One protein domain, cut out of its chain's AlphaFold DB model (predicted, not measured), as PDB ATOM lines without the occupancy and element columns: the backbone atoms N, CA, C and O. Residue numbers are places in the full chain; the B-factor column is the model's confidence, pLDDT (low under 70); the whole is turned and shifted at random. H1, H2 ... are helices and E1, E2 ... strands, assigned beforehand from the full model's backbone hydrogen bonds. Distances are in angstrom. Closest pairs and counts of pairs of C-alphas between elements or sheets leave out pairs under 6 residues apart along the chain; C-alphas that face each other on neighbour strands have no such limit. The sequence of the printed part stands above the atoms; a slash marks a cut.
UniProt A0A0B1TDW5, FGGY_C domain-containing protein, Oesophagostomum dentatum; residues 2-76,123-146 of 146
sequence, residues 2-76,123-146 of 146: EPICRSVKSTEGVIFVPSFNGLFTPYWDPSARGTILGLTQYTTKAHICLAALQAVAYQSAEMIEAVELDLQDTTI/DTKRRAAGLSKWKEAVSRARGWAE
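What this domain is: This is residues 2 to 76 and 123 to 146 of the 146 residues of the protein "FGGY_C domain-containing protein" of Oesophagostomum dentatum (UniProt A0A0B1TDW5). Two long helices, H2 and H3, cross at nearly a right angle, and the small strand hairpin E1-E2 packs beside their crossing, with E1 close to both. The four-residue H1 packs on H2 near its first residues, and the far end of H2 sticks out with residues 69 to 74. The printed part has 99 residues, in the order H1, E1, E2, H2, H3, and is mostly helix; its one sheet, E1 - E2, is antiparallel. It is compact, with a radius of gyration of the C-alphas of 14.4 A, and flat, spanning 43 by 40 by 22 A.

How they stand to each other: Start at H1, residues 2 to 5, which touches H2, residues 45 to 71, with H2's residues 46 to 50 alone; the closest C-alphas, of Cys 5 and Leu 50, are 4.9 A apart. Next look at E1, residues 15 to 17, and E2, residues 35 to 37, an antiparallel hairpin at 166 degrees, with N 17 and O 35 at 2.8 A and N 37 and O 15 at 2.8 A, within hydrogen-bond range. The closest C-alphas of E1 and H2, of Ile 15 and Ala 51, are 5.4 A apart. In H3, residues 124 to 141, C-alpha 138 comes 6.3 A from C-alpha 17 of E1, their closest pair. H2 and H3 are close but not clearly touching, about perpendicular at 82 degrees, with their closest C-alphas, of Tyr 58 and Leu 131, 6.8 A apart. H1 and H3 are apart. Every O i to N i+4 pair is within hydrogen-bond range in H2, and 13 of 14 in H3; H1 is too short for such a pair.

Where its parts are: Find C-alpha 2 at (-18.430, 215.475, 4.427), where H1 begins. From C-alpha 45 at (-19.618, 219.997, -7.069), H2 runs 39.2 A; H3 runs 25.8 A to C-alpha 141 at (-17.678, 240.317, -3.563).

The domain as a whole: The C-alphas farthest apart, of Gln 41 and Asp 73, are 46.0 A apart. Residues 77 to 122 are not printed, and C-alphas 76 and 123 are 16.7 A apart across the cut. The link E1 to E2, residues 18 to 34, is long. No printed residue has a pLDDT under 70.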
ATOM      1  N   GLU A   2     -19.815 215.912   4.205       84.94
ATOM      2  CA  GLU A   2     -18.430 215.475   4.427       84.94
ATOM      3  C   GLU A   2     -17.893 214.447   3.405       84.94
ATOM      4  O   GLU A   2     -16.798 214.680   2.894       84.94
ATOM      5  N   PRO A   3     -18.636 213.397   2.982       93.62
ATOM      6  CA  PRO A   3     -18.119 212.451   1.984       93.62
ATOM      7  C   PRO A   3     -17.801 213.093   0.625       93.62
ATOM      8  O   PRO A   3     -16.828 212.722  -0.024       93.62
ATOM      9  N   ILE A   4     -18.595 214.085   0.207       92.81
ATOM     10  CA  ILE A   4     -18.412 214.804  -1.064       92.81
ATOM     11  C   ILE A   4     -17.189 215.712  -0.974       92.81
ATOM     12  O   ILE A   4     -16.354 215.733  -1.866       92.81
ATOM     13  N   CYS A   5     -17.062 216.453   0.121       91.69
ATOM     14  CA  CYS A   5     -15.918 217.326   0.335       91.69
ATOM     15  C   CYS A   5     -14.603 216.519   0.482       91.69
ATOM     16  O   CYS A   5     -13.556 216.978   0.036       91.69
ATOM     17  N   ARG A   6     -14.652 215.293   1.033       94.56
ATOM     18  CA  ARG A   6     -13.503 214.369   1.125       94.56
ATOM     19  C   ARG A   6     -13.128 213.690  -0.198       94.56
ATOM     20  O   ARG A   6     -12.059 213.090  -0.270       94.56
ATOM     21  N   SER A   7     -13.963 213.769  -1.237       95.25
ATOM     22  CA  SER A   7     -13.668 213.135  -2.531       95.25
ATOM     23  C   SER A   7     -12.643 213.907  -3.372       95.25
ATOM     24  O   SER A   7     -12.217 213.412  -4.411       95.25
ATOM     25  N   VAL A   8     -12.263 215.121  -2.956       95.81
ATOM     26  CA  VAL A   8     -11.239 215.958  -3.597       95.81
ATOM     27  C   VAL A   8     -10.161 216.339  -2.581       95.81
ATOM     28  O   VAL A   8     -10.433 216.474  -1.391       95.81
ATOM     29  N   LYS A   9      -8.915 216.504  -3.039       93.12
ATOM     30  CA  LYS A   9      -7.776 216.843  -2.162       93.12
ATOM     31  C   LYS A   9      -7.644 218.344  -1.891       93.12
ATOM     32  O   LYS A   9      -7.006 218.744  -0.918       93.12
ATOM     33  N   SER A  10      -8.176 219.175  -2.781       93.75
ATOM     34  CA  SER A  10      -8.064 220.631  -2.734       93.75
ATOM     35  C   SER A  10      -9.258 221.265  -3.455       93.75
ATOM     36  O   SER A  10     -10.046 220.549  -4.063       93.75
ATOM     37  N   THR A  11      -9.426 222.587  -3.362       94.94
ATOM     38  CA  THR A  11     -10.445 223.326  -4.127       94.94
ATOM     39  C   THR A  11      -9.997 223.672  -5.545       94.94
ATOM     40  O   THR A  11     -10.786 224.231  -6.298       94.94
ATOM     41  N   GLU A  12      -8.745 223.372  -5.911       94.44
ATOM     42  CA  GLU A  12      -8.142 223.689  -7.214       94.44
ATOM     43  C   GLU A  12      -8.295 225.171  -7.604       94.44
ATOM     44  O   GLU A  12      -8.493 225.523  -8.762       94.44
ATOM     45  N   GLY A  13      -8.217 226.061  -6.607       94.12
ATOM     46  CA  GLY A  13      -8.328 227.510  -6.793       94.12
ATOM     47  C   GLY A  13      -9.746 228.069  -6.679       94.12
ATOM     48  O   GLY A  13      -9.892 229.289  -6.663       94.12
ATOM     49  N   VAL A  14     -10.766 227.218  -6.531       97.69
ATOM     50  CA  VAL A  14     -12.141 227.666  -6.289       97.69
ATOM     51  C   VAL A  14     -12.242 228.308  -4.908       97.69
ATOM     52  O   VAL A  14     -11.858 227.710  -3.900       97.69
ATOM     53  N   ILE A  15     -12.796 229.517  -4.866       98.06
ATOM     54  CA  ILE A  15     -13.099 230.245  -3.633       98.06
ATOM     55  C   ILE A  15     -14.563 230.640  -3.675       98.06
ATOM     56  O   ILE A  15     -15.062 231.103  -4.699       98.06
ATOM     57  N   PHE A  16     -15.253 230.454  -2.559       98.25
ATOM     58  CA  PHE A  16     -16.645 230.836  -2.419       98.25
ATOM     59  C   PHE A  16     -16.786 231.808  -1.254       98.25
ATOM     60  O   PHE A  16     -16.498 231.433  -0.129       98.25
ATOM     61  N   VAL A  17     -17.230 233.035  -1.514       98.00
ATOM     62  CA  VAL A  17     -17.553 234.039  -0.493       98.00
ATOM     63  C   VAL A  17     -19.070 234.012  -0.269       98.00
ATOM     64  O   VAL A  17     -19.797 234.451  -1.157       98.00
ATOM     65  N   PRO A  18     -19.593 233.486   0.856       97.19
ATOM     66  CA  PRO A  18     -21.028 233.288   1.077       97.19
ATOM     67  C   PRO A  18     -21.712 234.522   1.696       97.19
ATOM     68  O   PRO A  18     -22.493 234.405   2.637       97.19
ATOM     69  N   SER A  19     -21.439 235.719   1.175       95.94
ATOM     70  CA  SER A  19     -22.006 236.997   1.639       95.94
ATOM     71  C   SER A  19     -23.448 237.213   1.159       95.94
ATOM     72  O   SER A  19     -23.769 238.203   0.507       95.94
ATOM     73  N   PHE A  20     -24.352 236.273   1.444       95.94
ATOM     74  CA  PHE A  20     -25.742 236.338   0.966       95.94
ATOM     75  C   PHE A  20     -26.518 237.548   1.500       95.94
ATOM     76  O   PHE A  20     -27.355 238.090   0.784       95.94
ATOM     77  N   ASN A  21     -26.187 237.996   2.715       94.88
ATOM     78  CA  ASN A  21     -26.780 239.159   3.381       94.88
ATOM     79  C   ASN A  21     -25.736 240.260   3.645       94.88
ATOM     80  O   ASN A  21     -25.838 240.985   4.632       94.88
ATOM     81  N   GLY A  22     -24.708 240.355   2.796       94.88
ATOM     82  CA  GLY A  22     -23.573 241.248   3.012       94.88
ATOM     83  C   GLY A  22     -22.429 240.614   3.805       94.88
ATOM     84  O   GLY A  22     -22.436 239.423   4.124       94.88
ATOM     85  N   LEU A  23     -21.413 241.427   4.080       95.31
ATOM     86  CA  LEU A  23     -20.257 241.105   4.910       95.31
ATOM     87  C   LEU A  23     -20.323 241.931   6.194       95.31
ATOM     88  O   LEU A  23     -20.529 243.139   6.145       95.31
ATOM     89  N   PHE A  24     -20.104 241.297   7.339       91.00
ATOM     90  CA  PHE A  24     -20.024 241.984   8.630       91.00
ATOM     91  C   PHE A  24     -18.556 242.160   9.012       91.00
ATOM     92  O   PHE A  24     -17.767 242.578   8.168       91.00
ATOM     93  N   THR A  25     -18.167 241.851  10.245       91.12
ATOM     94  CA  THR A  25     -16.775 241.922  10.697       91.12
ATOM     95  C   THR A  25     -15.823 241.196   9.735       91.12
ATOM     96  O   THR A  25     -16.104 240.049   9.380       91.12
ATOM     97  N   PRO A  26     -14.687 241.798   9.332       92.00
ATOM     98  CA  PRO A  26     -14.214 243.168   9.605       92.00
ATOM     99  C   PRO A  26     -14.634 244.237   8.565       92.00
ATOM    100  O   PRO A  26     -14.197 245.380   8.649       92.00
ATOM    101  N   TYR A  27     -15.436 243.887   7.559       93.31
ATOM    102  CA  TYR A  27     -15.676 244.701   6.358       93.31
ATOM    103  C   TYR A  27     -16.892 245.636   6.420       93.31
ATOM    104  O   TYR A  27     -16.860 246.681   5.774       93.31
ATOM    105  N   TRP A  28     -17.943 245.253   7.152       94.56
ATOM    106  CA  TRP A  28     -19.197 246.006   7.325       94.56
ATOM    107  C   TRP A  28     -19.799 246.531   6.012       94.56
ATOM    108  O   TRP A  28     -20.065 247.719   5.849       94.56
ATOM    109  N   ASP A  29     -20.013 245.622   5.068       96.25
ATOM    110  CA  ASP A  29     -20.514 245.911   3.731       96.25
ATOM    111  C   ASP A  29     -21.836 245.165   3.451       96.25
ATOM    112  O   ASP A  29     -21.814 244.008   3.012       96.25
ATOM    113  N   PRO A  30     -23.006 245.802   3.662       96.25
ATOM    114  CA  PRO A  30     -24.308 245.190   3.377       96.25
ATOM    115  C   PRO A  30     -24.571 244.997   1.871       96.25
ATOM    116  O   PRO A  30     -25.448 244.216   1.487       96.25
ATOM    117  N   SER A  31     -23.814 245.681   1.007       97.00
ATOM    118  CA  SER A  31     -23.943 245.573  -0.450       97.00
ATOM    119  C   SER A  31     -23.259 244.328  -1.019       97.00
ATOM    120  O   SER A  31     -23.522 243.938  -2.157       97.00
ATOM    121  N   ALA A  32     -22.388 243.677  -0.242       97.56
ATOM    122  CA  ALA A  32     -21.668 242.502  -0.702       97.56
ATOM    123  C   ALA A  32     -22.617 241.336  -1.026       97.56
ATOM    124  O   ALA A  32     -23.658 241.166  -0.383       97.56
ATOM    125  N   ARG A  33     -22.270 240.516  -2.026       98.06
ATOM    126  CA  ARG A  33     -23.096 239.379  -2.467       98.06
ATOM    127  C   ARG A  33     -22.300 238.096  -2.637       98.06
ATOM    128  O   ARG A  33     -21.112 238.110  -2.960       98.06
ATOM    129  N   GLY A  34     -22.999 236.977  -2.432       97.12
ATOM    130  CA  GLY A  34     -22.435 235.639  -2.545       97.12
ATOM    131  C   GLY A  34     -21.752 235.425  -3.898       97.12
ATOM    132  O   GLY A  34     -22.403 235.530  -4.933       97.12
ATOM    133  N   THR A  35     -20.454 235.121  -3.893       97.75
ATOM    134  CA  THR A  35     -19.627 235.088  -5.109       97.75
ATOM    135  C   THR A  35     -18.750 233.839  -5.138       97.75
ATOM    136  O   THR A  35     -18.060 233.540  -4.166       97.75
ATOM    137  N   ILE A  36     -18.745 233.114  -6.261       98.06
ATOM    138  CA  ILE A  36     -17.838 231.981  -6.506       98.06
ATOM    139  C   ILE A  36     -16.820 232.392  -7.572       98.06
ATOM    140  O   ILE A  36     -17.192 232.817  -8.661       98.06
ATOM    141  N   LEU A  37     -15.534 232.242  -7.261       97.88
ATOM    142  CA  LEU A  37     -14.403 232.621  -8.109       97.88
ATOM    143  C   LEU A  37     -13.493 231.417  -8.366       97.88
ATOM    144  O   LEU A  37     -13.501 230.446  -7.609       97.88
ATOM    145  N   GLY A  38     -12.682 231.492  -9.425       96.50
ATOM    146  CA  GLY A  38     -11.667 230.475  -9.730       96.50
ATOM    147  C   GLY A  38     -12.214 229.190 -10.357       96.50
ATOM    148  O   GLY A  38     -11.567 228.149 -10.281       96.50
ATOM    149  N   LEU A  39     -13.405 229.240 -10.963       97.50
ATOM    150  CA  LEU A  39     -13.962 228.104 -11.700       97.50
ATOM    151  C   LEU A  39     -13.125 227.801 -12.952       97.50
ATOM    152  O   LEU A  39     -12.736 228.702 -13.694       97.50
ATOM    153  N   THR A  40     -12.903 226.515 -13.209       97.19
ATOM    154  CA  THR A  40     -12.308 225.993 -14.446       97.19
ATOM    155  C   THR A  40     -13.197 224.885 -15.011       97.19
ATOM    156  O   THR A  40     -14.115 224.411 -14.341       97.19
ATOM    157  N   GLN A  41     -12.907 224.405 -16.224       97.06
ATOM    158  CA  GLN A  41     -13.633 223.274 -16.823       97.06
ATOM    159  C   GLN A  41     -13.567 221.976 -15.995       97.06
ATOM    160  O   GLN A  41     -14.413 221.101 -16.154       97.06
ATOM    161  N   TYR A  42     -12.572 221.844 -15.113       95.50
ATOM    162  CA  TYR A  42     -12.390 220.677 -14.245       95.50
ATOM    163  C   TYR A  42     -13.088 220.830 -12.888       95.50
ATOM    164  O   TYR A  42     -13.082 219.906 -12.070       95.50
ATOM    165  N   THR A  43     -13.674 221.998 -12.609       97.56
ATOM    166  CA  THR A  43     -14.374 222.234 -11.352       97.56
ATOM    167  C   THR A  43     -15.601 221.325 -11.251       97.56
ATOM    168  O   THR A  43     -16.351 221.128 -12.200       97.56
ATOM    169  N   THR A  44     -15.826 220.766 -10.061       97.00
ATOM    170  CA  THR A  44     -16.921 219.832  -9.786       97.00
ATOM    171  C   THR A  44     -17.678 220.310  -8.554       97.00
ATOM    172  O   THR A  44     -17.180 221.134  -7.783       97.00
ATOM    173  N   LYS A  45     -18.858 219.735  -8.302       96.44
ATOM    174  CA  LYS A  45     -19.618 219.997  -7.069       96.44
ATOM    175  C   LYS A  45     -18.809 219.735  -5.789       96.44
ATOM    176  O   LYS A  45     -19.069 220.370  -4.773       96.44
ATOM    177  N   ALA A  46     -17.830 218.828  -5.833       97.38
ATOM    178  CA  ALA A  46     -16.975 218.530  -4.689       97.38
ATOM    179  C   ALA A  46     -16.009 219.683  -4.375       97.38
ATOM    180  O   ALA A  46     -15.859 220.047  -3.212       97.38
ATOM    181  N   HIS A  47     -15.446 220.327  -5.403       97.69
ATOM    182  CA  HIS A  47     -14.621 221.526  -5.243       97.69
ATOM    183  C   HIS A  47     -15.420 222.684  -4.623       97.69
ATOM    184  O   HIS A  47     -14.933 223.342  -3.708       97.69
ATOM    185  N   ILE A  48     -16.672 222.878  -5.054       96.94
ATOM    186  CA  ILE A  48     -17.564 223.914  -4.504       96.94
ATOM    187  C   ILE A  48     -17.978 223.583  -3.057       96.94
ATOM    188  O   ILE A  48     -17.935 224.461  -2.201       96.94
ATOM    189  N   CYS A  49     -18.310 222.317  -2.759       97.06
ATOM    190  CA  CYS A  49     -18.561 221.833  -1.389       97.06
ATOM    191  C   CYS A  49     -17.393 222.194  -0.467       97.06
ATOM    192  O   CYS A  49     -17.590 222.777   0.601       97.06
ATOM    193  N   LEU A  50     -16.170 221.862  -0.892       96.75
ATOM    194  CA  LEU A  50     -14.974 222.109  -0.101       96.75
ATOM    195  C   LEU A  50     -14.690 223.610   0.039       96.75
ATOM    196  O   LEU A  50     -14.332 224.047   1.129       96.75
ATOM    197  N   ALA A  51     -14.907 224.402  -1.015       97.38
ATOM    198  CA  ALA A  51     -14.781 225.857  -0.962       97.38
ATOM    199  C   ALA A  51     -15.772 226.480   0.032       97.38
ATOM    200  O   ALA A  51     -15.391 227.384   0.766       97.38
ATOM    201  N   ALA A  52     -17.000 225.959   0.133       96.88
ATOM    202  CA  ALA A  52     -17.969 226.395   1.140       96.88
ATOM    203  C   ALA A  52     -17.500 226.106   2.575       96.88
ATOM    204  O   ALA A  52     -17.610 226.972   3.438       96.88
ATOM    205  N   LEU A  53     -16.923 224.925   2.833       95.44
ATOM    206  CA  LEU A  53     -16.338 224.621   4.147       95.44
ATOM    207  C   LEU A  53     -15.135 225.521   4.460       95.44
ATOM    208  O   LEU A  53     -15.011 226.021   5.578       95.44
ATOM    209  N   GLN A  54     -14.259 225.750   3.479       95.31
ATOM    210  CA  GLN A  54     -13.121 226.657   3.635       95.31
ATOM    211  C   GLN A  54     -13.568 228.097   3.885       95.31
ATOM    212  O   GLN A  54     -12.951 228.779   4.693       95.31
ATOM    213  N   ALA A  55     -14.654 228.545   3.258       96.88
ATOM    214  CA  ALA A  55     -15.200 229.880   3.460       96.88
ATOM    215  C   ALA A  55     -15.633 230.130   4.905       96.88
ATOM    216  O   ALA A  55     -15.394 231.212   5.437       96.88
ATOM    217  N   VAL A  56     -16.257 229.138   5.550       95.38
ATOM    218  CA  VAL A  56     -16.598 229.219   6.979       95.38
ATOM    219  C   VAL A  56     -15.320 229.329   7.810       95.38
ATOM    220  O   VAL A  56     -15.223 230.198   8.669       95.38
ATOM    221  N   ALA A  57     -14.309 228.508   7.512       93.56
ATOM    222  CA  ALA A  57     -13.033 228.559   8.221       93.56
ATOM    223  C   ALA A  57     -12.303 229.905   8.045       93.56
ATOM    224  O   ALA A  57     -11.751 230.419   9.015       93.56
ATOM    225  N   TYR A  58     -12.309 230.488   6.841       95.56
ATOM    226  CA  TYR A  58     -11.686 231.788   6.582       95.56
ATOM    227  C   TYR A  58     -12.426 232.935   7.270       95.56
ATOM    228  O   TYR A  58     -11.773 233.758   7.902       95.56
ATOM    229  N   GLN A  59     -13.762 232.957   7.237       95.19
ATOM    230  CA  GLN A  59     -14.544 233.960   7.971       95.19
ATOM    231  C   GLN A  59     -14.291 233.885   9.478       95.19
ATOM    232  O   GLN A  59     -14.053 234.911  10.111       95.19
ATOM    233  N   SER A  60     -14.267 232.678  10.052       93.25
ATOM    234  CA  SER A  60     -13.914 232.502  11.463       93.25
ATOM    235  C   SER A  60     -12.487 232.965  11.760       93.25
ATOM    236  O   SER A  60     -12.247 233.549  12.810       93.25
ATOM    237  N   ALA A  61     -11.536 232.731  10.850       92.00
ATOM    238  CA  ALA A  61     -10.157 233.178  11.018       92.00
ATOM    239  C   ALA A  61     -10.031 234.709  10.995       92.00
ATOM    240  O   ALA A  61      -9.309 235.258  11.816       92.00
ATOM    241  N   GLU A  62     -10.747 235.400  10.106       93.19
ATOM    242  CA  GLU A  62     -10.762 236.869  10.074       93.19
ATOM    243  C   GLU A  62     -11.472 237.473  11.288       93.19
ATOM    244  O   GLU A  62     -11.033 238.492  11.813       93.19
ATOM    245  N   MET A  63     -12.539 236.831  11.773       92.19
ATOM    246  CA  MET A  63     -13.181 237.226  13.026       92.19
ATOM    247  C   MET A  63     -12.215 237.080  14.207       92.19
ATOM    248  O   MET A  63     -12.130 237.980  15.036       92.19
ATOM    249  N   ILE A  64     -11.481 235.967  14.280       91.25
ATOM    250  CA  ILE A  64     -10.453 235.754  15.305       91.25
ATOM    251  C   ILE A  64      -9.354 236.815  15.189       91.25
ATOM    252  O   ILE A  64      -9.021 237.415  16.200       91.25
ATOM    253  N   GLU A  65      -8.851 237.099  13.983       90.56
ATOM    254  CA  GLU A  65      -7.842 238.146  13.744       90.56
ATOM    255  C   GLU A  65      -8.333 239.514  14.253       90.56
ATOM    256  O   GLU A  65      -7.589 240.223  14.925       90.56
ATOM    257  N   ALA A  66      -9.603 239.863  14.017       91.31
ATOM    258  CA  ALA A  66     -10.200 241.091  14.549       91.31
ATOM    259  C   ALA A  66     -10.272 241.099  16.089       91.31
ATOM    260  O   ALA A  66      -9.911 242.090  16.715       91.31
ATOM    261  N   VAL A  67     -10.677 239.986  16.708       92.00
ATOM    262  CA  VAL A  67     -10.741 239.859  18.175       92.00
ATOM    263  C   VAL A  67      -9.350 239.918  18.813       92.00
ATOM    264  O   VAL A  67      -9.181 240.535  19.860       92.00
ATOM    265  N   GLU A  68      -8.341 239.290  18.206       91.75
ATOM    266  CA  GLU A  68      -6.957 239.338  18.694       91.75
ATOM    267  C   GLU A  68      -6.400 240.768  18.663       91.75
ATOM    268  O   GLU A  68      -5.714 241.174  19.602       91.75
ATOM    269  N   LEU A  69      -6.742 241.553  17.632       90.00
ATOM    270  CA  LEU A  69      -6.393 242.975  17.557       90.00
ATOM    271  C   LEU A  69      -7.054 243.793  18.677       90.00
ATOM    272  O   LEU A  69      -6.397 244.656  19.260       90.00
ATOM    273  N   ASP A  70      -8.313 243.498  19.014       90.44
ATOM    274  CA  ASP A  70      -9.036 244.182  20.093       90.44
ATOM    275  C   ASP A  70      -8.488 243.825  21.488       90.44
ATOM    276  O   ASP A  70      -8.416 244.683  22.371       90.44
ATOM    277  N   LEU A  71      -8.081 242.567  21.700       90.19
ATOM    278  CA  LEU A  71      -7.591 242.065  22.992       90.19
ATOM    279  C   LEU A  71      -6.096 242.336  23.253       90.19
ATOM    280  O   LEU A  71      -5.654 242.120  24.380       90.19
ATOM    281  N   GLN A  72      -5.344 242.806  22.247       81.69
ATOM    282  CA  GLN A  72      -3.922 243.215  22.240       81.69
ATOM    283  C   GLN A  72      -2.881 242.144  22.642       81.69
ATOM    284  O   GLN A  72      -1.892 241.979  21.934       81.69
ATOM    285  N   ASP A  73      -3.107 241.372  23.708       80.25
ATOM    286  CA  ASP A  73      -2.155 240.407  24.289       80.25
ATOM    287  C   ASP A  73      -2.663 238.951  24.274       80.25
ATOM    288  O   ASP A  73      -2.153 238.079  24.982       80.25
ATOM    289  N   THR A  74      -3.684 238.648  23.468       84.69
ATOM    290  CA  THR A  74      -4.252 237.293  23.375       84.69
ATOM    291  C   THR A  74      -4.051 236.708  21.985       84.69
ATOM    292  O   THR A  74      -4.448 237.302  20.992       84.69
ATOM    293  N   THR A  75      -3.474 235.504  21.913       86.00
ATOM    294  CA  THR A  75      -3.393 234.712  20.675       86.00
ATOM    295  C   THR A  75      -4.152 233.403  20.839       86.00
ATOM    296  O   THR A  75      -3.806 232.567  21.683       86.00
ATOM    297  N   ILE A  76      -5.148 233.186  19.992       85.31
ATOM    298  CA  ILE A  76      -5.965 231.981  19.949       85.31
ATOM    299  C   ILE A  76      -5.218 230.912  19.149       85.31
ATOM    300  O   ILE A  76      -5.036 230.993  17.936       85.31
ATOM    301  N   ASP A 123       1.905 224.035   8.571       85.44
ATOM    302  CA  ASP A 123       2.133 224.695   7.281       85.44
ATOM    303  C   ASP A 123       1.600 226.135   7.304       85.44
ATOM    304  O   ASP A 123       0.485 226.449   6.879       85.44
ATOM    305  N   THR A 124       2.411 227.033   7.859       85.75
ATOM    306  CA  THR A 124       2.108 228.465   7.963       85.75
ATOM    307  C   THR A 124       2.030 229.146   6.598       85.75
ATOM    308  O   THR A 124       1.171 230.006   6.399       85.75
ATOM    309  N   LYS A 125       2.865 228.731   5.637       89.38
ATOM    310  CA  LYS A 125       2.924 229.321   4.292       89.38
ATOM    311  C   LYS A 125       1.639 229.070   3.518       89.38
ATOM    312  O   LYS A 125       1.071 230.004   2.955       89.38
ATOM    313  N   ARG A 126       1.141 227.830   3.528       88.06
ATOM    314  CA  ARG A 126      -0.118 227.483   2.860       88.06
ATOM    315  C   ARG A 126      -1.307 228.227   3.458       88.06
ATOM    316  O   ARG A 126      -2.160 228.693   2.704       88.06
ATOM    317  N   ARG A 127      -1.358 228.369   4.790       87.06
ATOM    318  CA  ARG A 127      -2.416 229.143   5.464       87.06
ATOM    319  C   ARG A 127      -2.395 230.608   5.033       87.06
ATOM    320  O   ARG A 127      -3.433 231.116   4.622       87.06
ATOM    321  N   ALA A 128      -1.224 231.246   5.053       89.81
ATOM    322  CA  ALA A 128      -1.070 232.639   4.642       89.81
ATOM    323  C   ALA A 128      -1.452 232.856   3.168       89.81
ATOM    324  O   ALA A 128      -2.187 233.787   2.848       89.81
ATOM    325  N   ALA A 129      -1.022 231.961   2.271       92.31
ATOM    326  CA  ALA A 129      -1.386 232.026   0.855       92.31
ATOM    327  C   ALA A 129      -2.900 231.863   0.635       92.31
ATOM    328  O   ALA A 129      -3.488 232.581  -0.171       92.31
ATOM    329  N   GLY A 130      -3.537 230.942   1.365       92.56
ATOM    330  CA  GLY A 130      -4.985 230.750   1.321       92.56
ATOM    331  C   GLY A 130      -5.756 231.974   1.816       92.56
ATOM    332  O   GLY A 130      -6.671 232.425   1.135       92.56
ATOM    333  N   LEU A 131      -5.344 232.548   2.952       92.62
ATOM    334  CA  LEU A 131      -5.974 233.743   3.520       92.62
ATOM    335  C   LEU A 131      -5.797 234.974   2.616       92.62
ATOM    336  O   LEU A 131      -6.725 235.758   2.458       92.62
ATOM    337  N   SER A 132      -4.637 235.118   1.970       95.44
ATOM    338  CA  SER A 132      -4.397 236.191   0.997       95.44
ATOM    339  C   SER A 132      -5.363 236.105  -0.191       95.44
ATOM    340  O   SER A 132      -6.058 237.074  -0.498       95.44
ATOM    341  N   LYS A 133      -5.507 234.917  -0.798       95.94
ATOM    342  CA  LYS A 133      -6.478 234.709  -1.884       95.94
ATOM    343  C   LYS A 133      -7.925 234.894  -1.427       95.94
ATOM    344  O   LYS A 133      -8.748 235.387  -2.191       95.94
ATOM    345  N   TRP A 134      -8.240 234.501  -0.194       97.00
ATOM    346  CA  TRP A 134      -9.545 234.754   0.411       97.00
ATOM    347  C   TRP A 134      -9.843 236.258   0.496       97.00
ATOM    348  O   TRP A 134     -10.870 236.689  -0.017       97.00
ATOM    349  N   LYS A 135      -8.924 237.067   1.037       96.62
ATOM    350  CA  LYS A 135      -9.072 238.534   1.114       96.62
ATOM    351  C   LYS A 135      -9.258 239.162  -0.278       96.62
ATOM    352  O   LYS A 135     -10.078 240.059  -0.462       96.62
ATOM    353  N   GLU A 136      -8.564 238.633  -1.285       97.31
ATOM    354  CA  GLU A 136      -8.717 239.024  -2.693       97.31
ATOM    355  C   GLU A 136     -10.077 238.620  -3.303       97.31
ATOM    356  O   GLU A 136     -10.592 239.279  -4.207       97.31
ATOM    357  N   ALA A 137     -10.662 237.512  -2.854       97.56
ATOM    358  CA  ALA A 137     -11.999 237.090  -3.256       97.56
ATOM    359  C   ALA A 137     -13.076 237.945  -2.578       97.56
ATOM    360  O   ALA A 137     -14.039 238.351  -3.228       97.56
ATOM    361  N   VAL A 138     -12.889 238.262  -1.295       97.50
ATOM    362  CA  VAL A 138     -13.782 239.135  -0.532       97.50
ATOM    363  C   VAL A 138     -13.846 240.523  -1.158       97.50
ATOM    364  O   VAL A 138     -14.943 241.039  -1.340       97.50
ATOM    365  N   SER A 139     -12.715 241.106  -1.566       97.12
ATOM    366  CA  SER A 139     -12.714 242.427  -2.213       97.12
ATOM    367  C   SER A 139     -13.549 242.468  -3.497       97.12
ATOM    368  O   SER A 139     -14.171 243.487  -3.779       97.12
ATOM    369  N   ARG A 140     -13.626 241.356  -4.237       97.19
ATOM    370  CA  ARG A 140     -14.459 241.222  -5.444       97.19
ATOM    371  C   ARG A 140     -15.942 241.005  -5.158       97.19
ATOM    372  O   ARG A 140     -16.749 241.222  -6.048       97.19
ATOM    373  N   ALA A 141     -16.293 240.556  -3.957       96.81
ATOM    374  CA  ALA A 141     -17.678 240.317  -3.563       96.81
ATOM    375  C   ALA A 141     -18.385 241.582  -3.038       96.81
ATOM    376  O   ALA A 141     -19.584 241.531  -2.766       96.81
ATOM    377  N   ARG A 142     -17.647 242.682  -2.841       96.56
ATOM    378  CA  ARG A 142     -18.107 243.957  -2.264       96.56
ATOM    379  C   ARG A 142     -18.742 244.876  -3.306       96.56
ATOM    380  O   ARG A 142     -18.396 244.796  -4.481       96.56
ATOM    381  N   GLY A 143     -19.623 245.776  -2.868       95.06
ATOM    382  CA  GLY A 143     -20.210 246.801  -3.744       95.06
ATOM    383  C   GLY A 143     -21.158 246.259  -4.816       95.06
ATOM    384  O   GLY A 143     -21.250 246.852  -5.885       95.06
ATOM    385  N   TRP A 144     -21.789 245.102  -4.588       95.19
ATOM    386  CA  TRP A 144     -22.517 244.384  -5.640       95.19
ATOM    387  C   TRP A 144     -23.998 244.752  -5.738       95.19
ATOM    388  O   TRP A 144     -24.577 244.689  -6.819       95.19
ATOM    389  N   ALA A 145     -24.624 245.079  -4.611       92.62
ATOM    390  CA  ALA A 145     -26.000 245.551  -4.559       92.62
ATOM    391  C   ALA A 145     -26.065 247.072  -4.393       92.62
ATOM    392  O   ALA A 145     -25.219 247.655  -3.719       92.62
ATOM    393  N   GLU A 146     -27.084 247.673  -5.004       78.38
ATOM    394  CA  GLU A 146     -27.416 249.100  -4.889       78.38
ATOM    395  C   GLU A 146     -28.143 249.422  -3.577       78.38
ATOM    396  O   GLU A 146     -28.954 248.577  -3.118       78.38
TER     397      GLU A 146